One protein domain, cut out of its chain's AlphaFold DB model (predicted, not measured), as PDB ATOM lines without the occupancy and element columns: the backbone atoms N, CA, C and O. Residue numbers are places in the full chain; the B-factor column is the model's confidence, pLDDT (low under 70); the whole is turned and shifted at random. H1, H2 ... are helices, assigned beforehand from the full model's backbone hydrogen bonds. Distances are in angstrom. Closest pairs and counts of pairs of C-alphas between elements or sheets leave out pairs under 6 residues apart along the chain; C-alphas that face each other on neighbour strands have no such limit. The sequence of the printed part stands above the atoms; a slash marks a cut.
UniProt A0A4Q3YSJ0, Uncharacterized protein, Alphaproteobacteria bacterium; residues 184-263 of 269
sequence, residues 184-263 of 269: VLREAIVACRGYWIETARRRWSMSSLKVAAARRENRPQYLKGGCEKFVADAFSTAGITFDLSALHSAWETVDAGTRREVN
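This is residues 184 to 263 of the 269 residues of an uncharacterized protein of Alphaproteobacteria bacterium (UniProt A0A4Q3YSJ0). Three helices, H1, H3 and H4, cross at steep or oblique angles rather than lying side by side: H4, the longest, crosses the first part of H1, and H3 packs on H1 farther along. The short helix H2 sits at the beginning of H4, away from H1, and a long stretch without a named element, residues 200 to 211, leads to it from H1. The printed part has 80 residues with four named helices, in the order H1, H2, H3, H4, and no named strand; the class is all helix. It is compact, with a radius of gyration of the C-alphas of 12.0 A, and the C-alphas span 35 by 24 by 22 A.

H1, residues 184 to 199, touches both H3, residues 226 to 237, and H4, residues 244 to 262. The closest C-alphas of H1 and H3 are those of Cys 192 and Val 231, 6.4 A apart. These two helices run opposite ways at a steep tilt of 51 degrees. H1 touches H4 with residues 185 to 190 alone, and H4 touches H1 with residues 246 to 254 alone. Their closest C-alphas are those of Arg 186 and Ala 250, 5.0 A apart, and they run the same way at a steep tilt of 59 degrees. H2, residues 212 to 217, is apart from H1 and from H3. H2 touches H4, which meets it with residues 244 to 245 alone; the closest C-alphas are those of Arg 215 and Leu 244, 5.1 A apart. H2 and H4 run opposite ways at a tilt of 37 degrees, only just steep. H3 and H4 are near each other, with 8 pairs of C-alphas within 10 A. In H1, H2, H3 and H4, every O i to N i+4 pair is within hydrogen-bond range.

H1, residues 184 to 199, begins with C-alpha 184 at (-12.024, 13.589, -33.841) and is 21.9 A long from first to last C-alpha. H2, residues 212 to 217, measures 9.1 A. H3, residues 226 to 237, measures 16.1 A and begins with C-alpha 226 at (6.936, 23.519, -36.976). H4, residues 244 to 262, measures 26.6 A and ends with C-alpha 262 at (0.610, 17.842, -14.515).

The two C-alphas farthest apart are those of Glu 217 and Asn 263, at 35.2 A. The printed part has no cut. The link from H1 to H2, 12 residues, is long; those from H2 to H3 and from H3 to H4 are short. The mean pLDDT of the printed part is 76.9, and residue 184, residue 214, residues 237 to 240 and residues 259 to 263 are under 70.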
ATOM      1  N   VAL A 184     -13.015  14.094 -32.878       64.38
ATOM      2  CA  VAL A 184     -12.024  13.589 -33.841       64.38
ATOM      3  C   VAL A 184     -10.790  14.488 -33.868       64.38
ATOM      4  O   VAL A 184      -9.676  13.995 -33.726       64.38
ATOM      5  N   LEU A 185     -10.965  15.814 -33.943       71.12
ATOM      6  CA  LEU A 185      -9.828  16.745 -33.893       71.12
ATOM      7  C   LEU A 185      -9.093  16.692 -32.552       71.12
ATOM      8  O   LEU A 185      -7.873  16.800 -32.527       71.12
ATOM      9  N   ARG A 186      -9.797  16.516 -31.432       76.12
ATOM     10  CA  ARG A 186      -9.156  16.403 -30.116       76.12
ATOM     11  C   ARG A 186      -8.305  15.144 -29.999       76.12
ATOM     12  O   ARG A 186      -7.149  15.268 -29.613       76.12
ATOM     13  N   GLU A 187      -8.849  13.984 -30.351       73.50
ATOM     14  CA  GLU A 187      -8.106  12.718 -30.312       73.50
ATOM     15  C   GLU A 187      -6.906  12.758 -31.266       73.50
ATOM     16  O   GLU A 187      -5.785  12.422 -30.885       73.50
ATOM     17  N   ALA A 188      -7.097  13.292 -32.473       70.50
ATOM     18  CA  ALA A 188      -6.013  13.443 -33.435       70.50
ATOM     19  C   ALA A 188      -4.914  14.405 -32.932       70.50
ATOM     20  O   ALA A 188      -3.725  14.159 -33.145       70.50
ATOM     21  N   ILE A 189      -5.274  15.471 -32.201       83.38
ATOM     22  CA  ILE A 189      -4.296  16.359 -31.551       83.38
ATOM     23  C   ILE A 189      -3.562  15.639 -30.416       83.38
ATOM     24  O   ILE A 189      -2.358  15.847 -30.266       83.38
ATOM     25  N   VAL A 190      -4.248  14.815 -29.618       81.56
ATOM     26  CA  VAL A 190      -3.620  14.014 -28.551       81.56
ATOM     27  C   VAL A 190      -2.577  13.069 -29.146       81.56
ATOM     28  O   VAL A 190      -1.436  13.066 -28.680       81.56
ATOM     29  N   ALA A 191      -2.921  12.363 -30.226       76.94
ATOM     30  CA  ALA A 191      -1.994  11.490 -30.942       76.94
ATOM     31  C   ALA A 191      -0.782  12.264 -31.492       76.94
ATOM     32  O   ALA A 191       0.370  11.895 -31.247       76.94
ATOM     33  N   CYS A 192      -1.020  13.403 -32.154       80.38
ATOM     34  CA  CYS A 192       0.057  14.260 -32.651       80.38
ATOM     35  C   CYS A 192       0.961  14.783 -31.529       80.38
ATOM     36  O   CYS A 192       2.174  14.902 -31.709       80.38
ATOM     37  N   ARG A 193       0.381  15.114 -30.371       81.00
ATOM     38  CA  ARG A 193       1.108  15.595 -29.196       81.00
ATOM     39  C   ARG A 193       2.013  14.518 -28.613       81.00
ATOM     40  O   ARG A 193       3.164  14.837 -28.320       81.00
ATOM     41  N   GLY A 194       1.512  13.289 -28.471       76.50
ATOM     42  CA  GLY A 194       2.300  12.138 -28.024       76.50
ATOM     43  C   GLY A 194       3.536  11.961 -28.900       76.50
ATOM     44  O   GLY A 194       4.661  12.101 -28.424       76.50
ATOM     45  N   TYR A 195       3.341  11.843 -30.217       78.75
ATOM     46  CA  TYR A 195       4.449  11.732 -31.170       78.75
ATOM     47  C   TYR A 195       5.436  12.913 -31.098       78.75
ATOM     48  O   TYR A 195       6.655  12.727 -31.036       78.75
ATOM     49  N   TRP A 196       4.929  14.149 -31.079       83.50
ATOM     50  CA  TRP A 196       5.767  15.352 -31.103       83.50
ATOM     51  C   TRP A 196       6.646  15.508 -29.855       83.50
ATOM     52  O   TRP A 196       7.796  15.952 -29.945       83.50
ATOM     53  N   ILE A 197       6.109  15.161 -28.685       79.44
ATOM     54  CA  ILE A 197       6.821  15.272 -27.410       79.44
ATOM     55  C   ILE A 197       7.746  14.072 -27.205       79.44
ATOM     56  O   ILE A 197       8.905  14.258 -26.839       79.44
ATOM     57  N   GLU A 198       7.260  12.858 -27.445       75.69
ATOM     58  CA  GLU A 198       7.965  11.629 -27.066       75.69
ATOM     59  C   GLU A 198       8.996  11.216 -28.118       75.69
ATOM     60  O   GLU A 198      10.137  10.895 -27.776       75.69
ATOM     61  N   THR A 199       8.632  11.301 -29.401       72.94
ATOM     62  CA  THR A 199       9.493  10.861 -30.509       72.94
ATOM     63  C   THR A 199      10.360  12.001 -31.022       72.94
ATOM     64  O   THR A 199      11.587  11.903 -31.030       72.94
ATOM     65  N   ALA A 200       9.752  13.129 -31.403       73.56
ATOM     66  CA  ALA A 200      10.517  14.259 -31.929       73.56
ATOM     67  C   ALA A 200      11.278  15.029 -30.833       73.56
ATOM     68  O   ALA A 200      12.151  15.834 -31.165       73.56
ATOM     69  N   ARG A 201      10.959  14.801 -29.546       81.19
ATOM     70  CA  ARG A 201      11.548  15.482 -28.375       81.19
ATOM     71  C   ARG A 201      11.562  17.006 -28.511       81.19
ATOM     72  O   ARG A 201      12.491  17.685 -28.070       81.19
ATOM     73  N   ARG A 202      10.532  17.564 -29.154       79.81
ATOM     74  CA  ARG A 202      10.400  19.004 -29.404       79.81
ATOM     75  C   ARG A 202       9.353  19.618 -28.491       79.81
ATOM     76  O   ARG A 202       8.403  18.980 -28.050       79.81
ATOM     77  N   ARG A 203       9.504  20.920 -28.236       83.81
ATOM     78  CA  ARG A 203       8.525  21.688 -27.464       83.81
ATOM     79  C   ARG A 203       7.174  21.700 -28.191       83.81
ATOM     80  O   ARG A 203       7.098  22.117 -29.348       83.81
ATOM     81  N   TRP A 204       6.116  21.296 -27.491       84.31
ATOM     82  CA  TRP A 204       4.730  21.425 -27.948       84.31
ATOM     83  C   TRP A 204       4.289  22.891 -27.856       84.31
ATOM     84  O   TRP A 204       4.162  23.443 -26.762       84.31
ATOM     85  N   SER A 205       4.138  23.563 -29.000       84.69
ATOM     86  CA  SER A 205       3.751  24.977 -29.045       84.69
ATOM     87  C   SER A 205       3.117  25.348 -30.380       84.69
ATOM     88  O   SER A 205       3.772  25.287 -31.420       84.69
ATOM     89  N   MET A 206       1.880  25.841 -30.320       83.75
ATOM     90  CA  MET A 206       1.154  26.397 -31.459       83.75
ATOM     91  C   MET A 206       1.072  27.929 -31.352       83.75
ATOM     92  O   MET A 206       0.080  28.493 -30.894       83.75
ATOM     93  N   SER A 207       2.169  28.622 -31.675       80.94
ATOM     94  CA  SER A 207       2.281  30.082 -31.542       80.94
ATOM     95  C   SER A 207       1.578  30.894 -32.636       80.94
ATOM     96  O   SER A 207       1.047  31.960 -32.335       80.94
ATOM     97  N   SER A 208       1.566  30.432 -33.887       78.62
ATOM     98  CA  SER A 208       0.916  31.135 -35.005       78.62
ATOM     99  C   SER A 208      -0.601  30.990 -34.945       78.62
ATOM    100  O   SER A 208      -1.315  31.937 -35.264       78.62
ATOM    101  N   LEU A 209      -1.105  29.855 -34.446       77.88
ATOM    102  CA  LEU A 209      -2.533  29.633 -34.227       77.88
ATOM    103  C   LEU A 209      -3.110  30.541 -33.143       77.88
ATOM    104  O   LEU A 209      -4.313  30.771 -33.158       77.88
ATOM    105  N   LYS A 210      -2.288  31.120 -32.253       78.25
ATOM    106  CA  LYS A 210      -2.730  32.134 -31.273       78.25
ATOM    107  C   LYS A 210      -3.066  33.481 -31.913       78.25
ATOM    108  O   LYS A 210      -3.838  34.247 -31.332       78.25
ATOM    109  N   VAL A 211      -2.561  33.765 -33.115       80.94
ATOM    110  CA  VAL A 211      -2.832  35.016 -33.832       80.94
ATOM    111  C   VAL A 211      -4.225  34.957 -34.464       80.94
ATOM    112  O   VAL A 211      -4.484  34.165 -35.366       80.94
ATOM    113  N   ALA A 212      -5.138  35.824 -34.015       72.00
ATOM    114  CA  ALA A 212      -6.533  35.815 -34.468       72.00
ATOM    115  C   ALA A 212      -6.701  36.030 -35.984       72.00
ATOM    116  O   ALA A 212      -7.611  35.453 -36.576       72.00
ATOM    117  N   ALA A 213      -5.816  36.814 -36.610       71.81
ATOM    118  CA  ALA A 213      -5.820  37.035 -38.058       71.81
ATOM    119  C   ALA A 213      -5.582  35.731 -38.842       71.81
ATOM    120  O   ALA A 213      -6.340  35.422 -39.758       71.81
ATOM    121  N   ALA A 214      -4.626  34.902 -38.404       67.38
ATOM    122  CA  ALA A 214      -4.319  33.625 -39.049       67.38
ATOM    123  C   ALA A 214      -5.517  32.658 -39.025       67.38
ATOM    124  O   ALA A 214      -5.770  31.963 -40.005       67.38
ATOM    125  N   ARG A 215      -6.300  32.657 -37.934       75.56
ATOM    126  CA  ARG A 215      -7.495  31.804 -37.798       75.56
ATOM    127  C   ARG A 215      -8.652  32.238 -38.697       75.56
ATOM    128  O   ARG A 215      -9.376  31.383 -39.190       75.56
ATOM    129  N   ARG A 216      -8.838  33.548 -38.903       75.25
ATOM    130  CA  ARG A 216      -9.951  34.091 -39.707       75.25
ATOM    131  C   ARG A 216      -9.774  33.846 -41.199       75.25
ATOM    132  O   ARG A 216     -10.754  33.605 -41.888       75.25
ATOM    133  N   GLU A 217      -8.541  33.912 -41.685       75.75
ATOM    134  CA  GLU A 217      -8.259  33.742 -43.113       75.75
ATOM    135  C   GLU A 217      -8.207  32.269 -43.541       75.75
ATOM    136  O   GLU A 217      -8.294  31.981 -44.730       75.75
ATOM    137  N   ASN A 218      -8.091  31.338 -42.583       78.38
ATOM    138  CA  ASN A 218      -8.087  29.887 -42.791       78.38
ATOM    139  C   ASN A 218      -7.100  29.398 -43.875       78.38
ATOM    140  O   ASN A 218      -7.384  28.456 -44.614       78.38
ATOM    141  N   ARG A 219      -5.933  30.044 -43.997       78.75
ATOM    142  CA  ARG A 219      -4.891  29.655 -44.959       78.75
ATOM    143  C   ARG A 219      -3.761  28.907 -44.246       78.75
ATOM    144  O   ARG A 219      -3.098  29.516 -43.401       78.75
ATOM    145  N   PRO A 220      -3.454  27.650 -44.624       71.44
ATOM    146  CA  PRO A 220      -2.353  26.876 -44.037       71.44
ATOM    147  C   PRO A 220      -0.985  27.569 -44.129       71.44
ATOM    148  O   PRO A 220      -0.125  27.378 -43.277       71.44
ATOM    149  N   GLN A 221      -0.801  28.451 -45.117       77.44
ATOM    150  CA  GLN A 221       0.418  29.245 -45.313       77.44
ATOM    151  C   GLN A 221       0.757  30.164 -44.124       77.44
ATOM    152  O   GLN A 221       1.909  30.570 -43.969       77.44
ATOM    153  N   TYR A 222      -0.216  30.485 -43.263       76.00
ATOM    154  CA  TYR A 222       0.014  31.291 -42.062       76.00
ATOM    155  C   TYR A 222       0.520  30.492 -40.857       76.00
ATOM    156  O   TYR A 222       0.898  31.088 -39.845       76.00
ATOM    157  N   LEU A 223       0.586  29.164 -40.961       80.88
ATOM    158  CA  LEU A 223       1.219  28.317 -39.959       80.88
ATOM    159  C   LEU A 223       2.735  28.442 -40.099       80.88
ATOM    160  O   LEU A 223       3.336  27.899 -41.020       80.88
ATOM    161  N   LYS A 224       3.376  29.194 -39.200       82.19
ATOM    162  CA  LYS A 224       4.836  29.384 -39.208       82.19
ATOM    163  C   LYS A 224       5.552  28.418 -38.266       82.19
ATOM    164  O   LYS A 224       6.732  28.142 -38.469       82.19
ATOM    165  N   GLY A 225       4.857  27.892 -37.257       83.50
ATOM    166  CA  GLY A 225       5.424  26.974 -36.276       83.50
ATOM    167  C   GLY A 225       5.569  25.558 -36.827       83.50
ATOM    168  O   GLY A 225       4.646  25.029 -37.437       83.50
ATOM    169  N   GLY A 226       6.706  24.908 -36.555       83.62
ATOM    170  CA  GLY A 226       6.936  23.519 -36.976       83.62
ATOM    171  C   GLY A 226       5.910  22.531 -36.403       83.62
ATOM    172  O   GLY A 226       5.492  21.624 -37.107       83.62
ATOM    173  N   CYS A 227       5.457  22.753 -35.165       85.81
ATOM    174  CA  CYS A 227       4.415  21.949 -34.515       85.81
ATOM    175  C   CYS A 227       3.057  22.083 -35.218       85.81
ATOM    176  O   CYS A 227       2.331  21.110 -35.362       85.81
ATOM    177  N   GLU A 228       2.698  23.288 -35.658       85.06
ATOM    178  CA  GLU A 228       1.395  23.551 -36.276       85.06
ATOM    179  C   GLU A 228       1.337  23.014 -37.695       85.06
ATOM    180  O   GLU A 228       0.331  22.428 -38.076       85.06
ATOM    181  N   LYS A 229       2.430  23.193 -38.450       85.94
ATOM    182  CA  LYS A 229       2.588  22.600 -39.778       85.94
ATOM    183  C   LYS A 229       2.477  21.087 -39.697       85.94
ATOM    184  O   LYS A 229       1.645  20.522 -40.380       85.94
ATOM    185  N   PHE A 230       3.212  20.465 -38.775       85.44
ATOM    186  CA  PHE A 230       3.136  19.024 -38.557       85.44
ATOM    187  C   PHE A 230       1.702  18.538 -38.307       85.44
ATOM    188  O   PHE A 230       1.262  17.608 -38.969       85.44
ATOM    189  N   VAL A 231       0.960  19.176 -37.397       84.88
ATOM    190  CA  VAL A 231      -0.423  18.762 -37.107       84.88
ATOM    191  C   VAL A 231      -1.344  18.996 -38.304       84.88
ATOM    192  O   VAL A 231      -2.152  18.132 -38.628       84.88
ATOM    193  N   ALA A 232      -1.214  20.135 -38.983       83.06
ATOM    194  CA  ALA A 232      -2.020  20.431 -40.161       83.06
ATOM    195  C   ALA A 232      -1.735  19.460 -41.319       83.06
ATOM    196  O   ALA A 232      -2.672  18.988 -41.963       83.06
ATOM    197  N   ASP A 233      -0.466  19.127 -41.552       77.75
ATOM    198  CA  ASP A 233      -0.027  18.184 -42.581       77.75
ATOM    199  C   ASP A 233      -0.485  16.760 -42.239       77.75
ATOM    200  O   ASP A 233      -1.034  16.071 -43.097       77.75
ATOM    201  N   ALA A 234      -0.346  16.340 -40.975       74.62
ATOM    202  CA  ALA A 234      -0.835  15.050 -40.493       74.62
ATOM    203  C   ALA A 234      -2.352  14.915 -40.687       74.62
ATOM    204  O   ALA A 234      -2.825  13.889 -41.167       74.62
ATOM    205  N   PHE A 235      -3.118  15.963 -40.378       78.62
ATOM    206  CA  PHE A 235      -4.576  15.943 -40.522       78.62
ATOM    207  C   PHE A 235      -4.992  15.936 -41.988       78.62
ATOM    208  O   PHE A 235      -5.879  15.177 -42.366       78.62
ATOM    209  N   SER A 236      -4.311  16.727 -42.820       74.75
ATOM    210  CA  SER A 236      -4.553  16.766 -44.265       74.75
ATOM    211  C   SER A 236      -4.248  15.414 -44.914       74.75
ATOM    212  O   SER A 236      -5.025  14.938 -45.736       74.75
ATOM    213  N   THR A 237      -3.157  14.764 -44.498       64.50
ATOM    214  CA  THR A 237      -2.764  13.426 -44.968       64.50
ATOM    215  C   THR A 237      -3.751  12.354 -44.509       64.50
ATOM    216  O   THR A 237      -4.080  11.456 -45.274       64.50
ATOM    217  N   ALA A 238      -4.284  12.479 -43.292       60.22
ATOM    218  CA  ALA A 238      -5.307  11.586 -42.752       60.22
ATOM    219  C   ALA A 238      -6.727  11.857 -43.298       60.22
ATOM    220  O   ALA A 238      -7.688  11.261 -42.817       60.22
ATOM    221  N   GLY A 239      -6.894  12.779 -44.256       58.41
ATOM    222  CA  GLY A 239      -8.204  13.132 -44.816       58.41
ATOM    223  C   GLY A 239      -9.135  13.854 -43.834       58.41
ATOM    224  O   GLY A 239     -10.330  14.003 -44.098       58.41
ATOM    225  N   ILE A 240      -8.612  14.324 -42.700       67.00
ATOM    226  CA  ILE A 240      -9.388  15.038 -41.693       67.00
ATOM    227  C   ILE A 240      -9.595  16.468 -42.189       67.00
ATOM    228  O   ILE A 240      -8.647  17.235 -42.348       67.00
ATOM    229  N   THR A 241     -10.851  16.849 -42.405       73.06
ATOM    230  CA  THR A 241     -11.202  18.225 -42.766       73.06
ATOM    231  C   THR A 241     -11.282  19.100 -41.513       73.06
ATOM    232  O   THR A 241     -11.918  18.744 -40.520       73.06
ATOM    233  N   PHE A 242     -10.616  20.256 -41.535       75.12
ATOM    234  CA  PHE A 242     -10.605  21.192 -40.410       75.12
ATOM    235  C   PHE A 242     -10.453  22.640 -40.874       75.12
ATOM    236  O   PHE A 242      -9.894  22.925 -41.933       75.12
ATOM    237  N   ASP A 243     -10.924  23.567 -40.043       83.50
ATOM    238  CA  ASP A 243     -10.531  24.970 -40.092       83.50
ATOM    239  C   ASP A 243      -9.493  25.266 -38.993       83.50
ATOM    240  O   ASP A 243      -9.397  24.586 -37.964       83.50
ATOM    241  N   LEU A 244      -8.686  26.309 -39.191       83.56
ATOM    242  CA  LEU A 244      -7.667  26.718 -38.219       83.56
ATOM    243  C   LEU A 244      -8.285  27.146 -36.875       83.56
ATOM    244  O   LEU A 244      -7.616  27.106 -35.841       83.56
ATOM    245  N   SER A 245      -9.561  27.538 -36.877       82.19
ATOM    246  CA  SER A 245     -10.322  27.865 -35.671       82.19
ATOM    247  C   SER A 245     -10.645  26.623 -34.830       82.19
ATOM    248  O   SER A 245     -10.365  26.619 -33.627       82.19
ATOM    249  N   ALA A 246     -11.166  25.546 -35.432       79.19
ATOM    250  CA  ALA A 246     -11.425  24.294 -34.725       79.19
ATOM    251  C   ALA A 246     -10.127  23.596 -34.323       79.19
ATOM    252  O   ALA A 246     -10.063  23.058 -33.219       79.19
ATOM    253  N   LEU A 247      -9.075  23.675 -35.148       82.44
ATOM    254  CA  LEU A 247      -7.750  23.174 -34.778       82.44
ATOM    255  C   LEU A 247      -7.223  23.871 -33.513       82.44
ATOM    256  O   LEU A 247      -6.791  23.207 -32.572       82.44
ATOM    257  N   HIS A 248      -7.316  25.203 -33.453       85.62
ATOM    258  CA  HIS A 248      -6.932  25.972 -32.269       85.62
ATOM    259  C   HIS A 248      -7.779  25.607 -31.042       85.62
ATOM    260  O   HIS A 248      -7.230  25.372 -29.970       85.62
ATOM    261  N   SER A 249      -9.103  25.520 -31.195       82.25
ATOM    262  CA  SER A 249     -10.014  25.164 -30.098       82.25
ATOM    263  C   SER A 249      -9.736  23.762 -29.537       82.25
ATOM    264  O   SER A 249      -9.677  23.571 -28.317       82.25
ATOM    265  N   ALA A 250      -9.506  22.783 -30.413       82.19
ATOM    266  CA  ALA A 250      -9.150  21.430 -30.011       82.19
ATOM    267  C   ALA A 250      -7.778  21.402 -29.312       82.19
ATOM    268  O   ALA A 250      -7.644  20.765 -28.265       82.19
ATOM    269  N   TRP A 251      -6.794  22.159 -29.814       86.94
ATOM    270  CA  TRP A 251      -5.474  22.280 -29.191       86.94
ATOM    271  C   TRP A 251      -5.543  22.896 -27.794       86.94
ATOM    272  O   TRP A 251      -4.995  22.318 -26.857       86.94
ATOM    273  N   GLU A 252      -6.241  24.023 -27.625       85.12
ATOM    274  CA  GLU A 252      -6.414  24.662 -26.315       85.12
ATOM    275  C   GLU A 252      -7.081  23.720 -25.314       85.12
ATOM    276  O   GLU A 252      -6.689  23.676 -24.148       85.12
ATOM    277  N   THR A 253      -8.046  22.919 -25.771       82.56
ATOM    278  CA  THR A 253      -8.729  21.937 -24.922       82.56
ATOM    279  C   THR A 253      -7.768  20.844 -24.440       82.56
ATOM    280  O   THR A 253      -7.763  20.513 -23.252       82.56
ATOM    281  N   VAL A 254      -6.932  20.303 -25.331       82.50
ATOM    282  CA  VAL A 254      -5.934  19.270 -24.993       82.50
ATOM    283  C   VAL A 254      -4.819  19.840 -24.108       82.50
ATOM    284  O   VAL A 254      -4.438  19.225 -23.110       82.50
ATOM    285  N   ASP A 255      -4.322  21.038 -24.425       82.38
ATOM    286  CA  ASP A 255      -3.258  21.697 -23.660       82.38
ATOM    287  C   ASP A 255      -3.737  22.075 -22.247       82.38
ATOM    288  O   ASP A 255      -3.030  21.846 -21.265       82.38
ATOM    289  N   ALA A 256      -4.971  22.574 -22.112       78.00
ATOM    290  CA  ALA A 256      -5.581  22.858 -20.815       78.00
ATOM    291  C   ALA A 256      -5.842  21.588 -19.990       78.00
ATOM    292  O   ALA A 256      -5.636  21.608 -18.773       78.00
ATOM    293  N   GLY A 257      -6.278  20.494 -20.628       73.19
ATOM    294  CA  GLY A 257      -6.440  19.188 -19.981       73.19
ATOM    295  C   GLY A 257      -5.119  18.675 -19.413       73.19
ATOM    296  O   GLY A 257      -5.022  18.398 -18.220       73.19
ATOM    297  N   THR A 258      -4.061  18.702 -20.223       71.00
ATOM    298  CA  THR A 258      -2.754  18.185 -19.799       71.00
ATOM    299  C   THR A 258      -2.122  19.028 -18.685       71.00
ATOM    300  O   THR A 258      -1.530  18.499 -17.748       71.00
ATOM    301  N   ARG A 259      -2.263  20.363 -18.720       67.69
ATOM    302  CA  ARG A 259      -1.766  21.230 -17.631       67.69
ATOM    303  C   ARG A 259      -2.452  20.954 -16.290       67.69
ATOM    304  O   ARG A 259      -1.836  21.176 -15.251       67.69
ATOM    305  N   ARG A 260      -3.710  20.499 -16.305       57.78
ATOM    306  CA  ARG A 260      -4.450  20.119 -15.091       57.78
ATOM    307  C   ARG A 260      -3.946  18.798 -14.512       57.78
ATOM    308  O   ARG A 260      -3.869  18.686 -13.297       57.78
ATOM    309  N   GLU A 261      -3.572  17.848 -15.361       56.12
ATOM    310  CA  GLU A 261      -3.005  16.557 -14.944       56.12
ATOM    311  C   GLU A 261      -1.582  16.697 -14.389       56.12
ATOM    312  O   GLU A 261      -1.240  16.068 -13.395       56.12
ATOM    313  N   VAL A 262      -0.770  17.585 -14.971       58.19
ATOM    314  CA  VAL A 262       0.610  17.842 -14.515       58.19
ATOM    315  C   VAL A 262       0.656  18.649 -13.206       58.19
ATOM    316  O   VAL A 262       1.680  18.662 -12.526       58.19
ATOM    317  N   ASN A 263      -0.434  19.319 -12.816       49.38
ATOM    318  CA  ASN A 263      -0.475  20.120 -11.592       49.38
ATOM    319  C   ASN A 263      -1.795  19.929 -10.816       49.38
ATOM    320  O   ASN A 263      -2.635  20.837 -10.781       49.38
TER     321      ASN A 263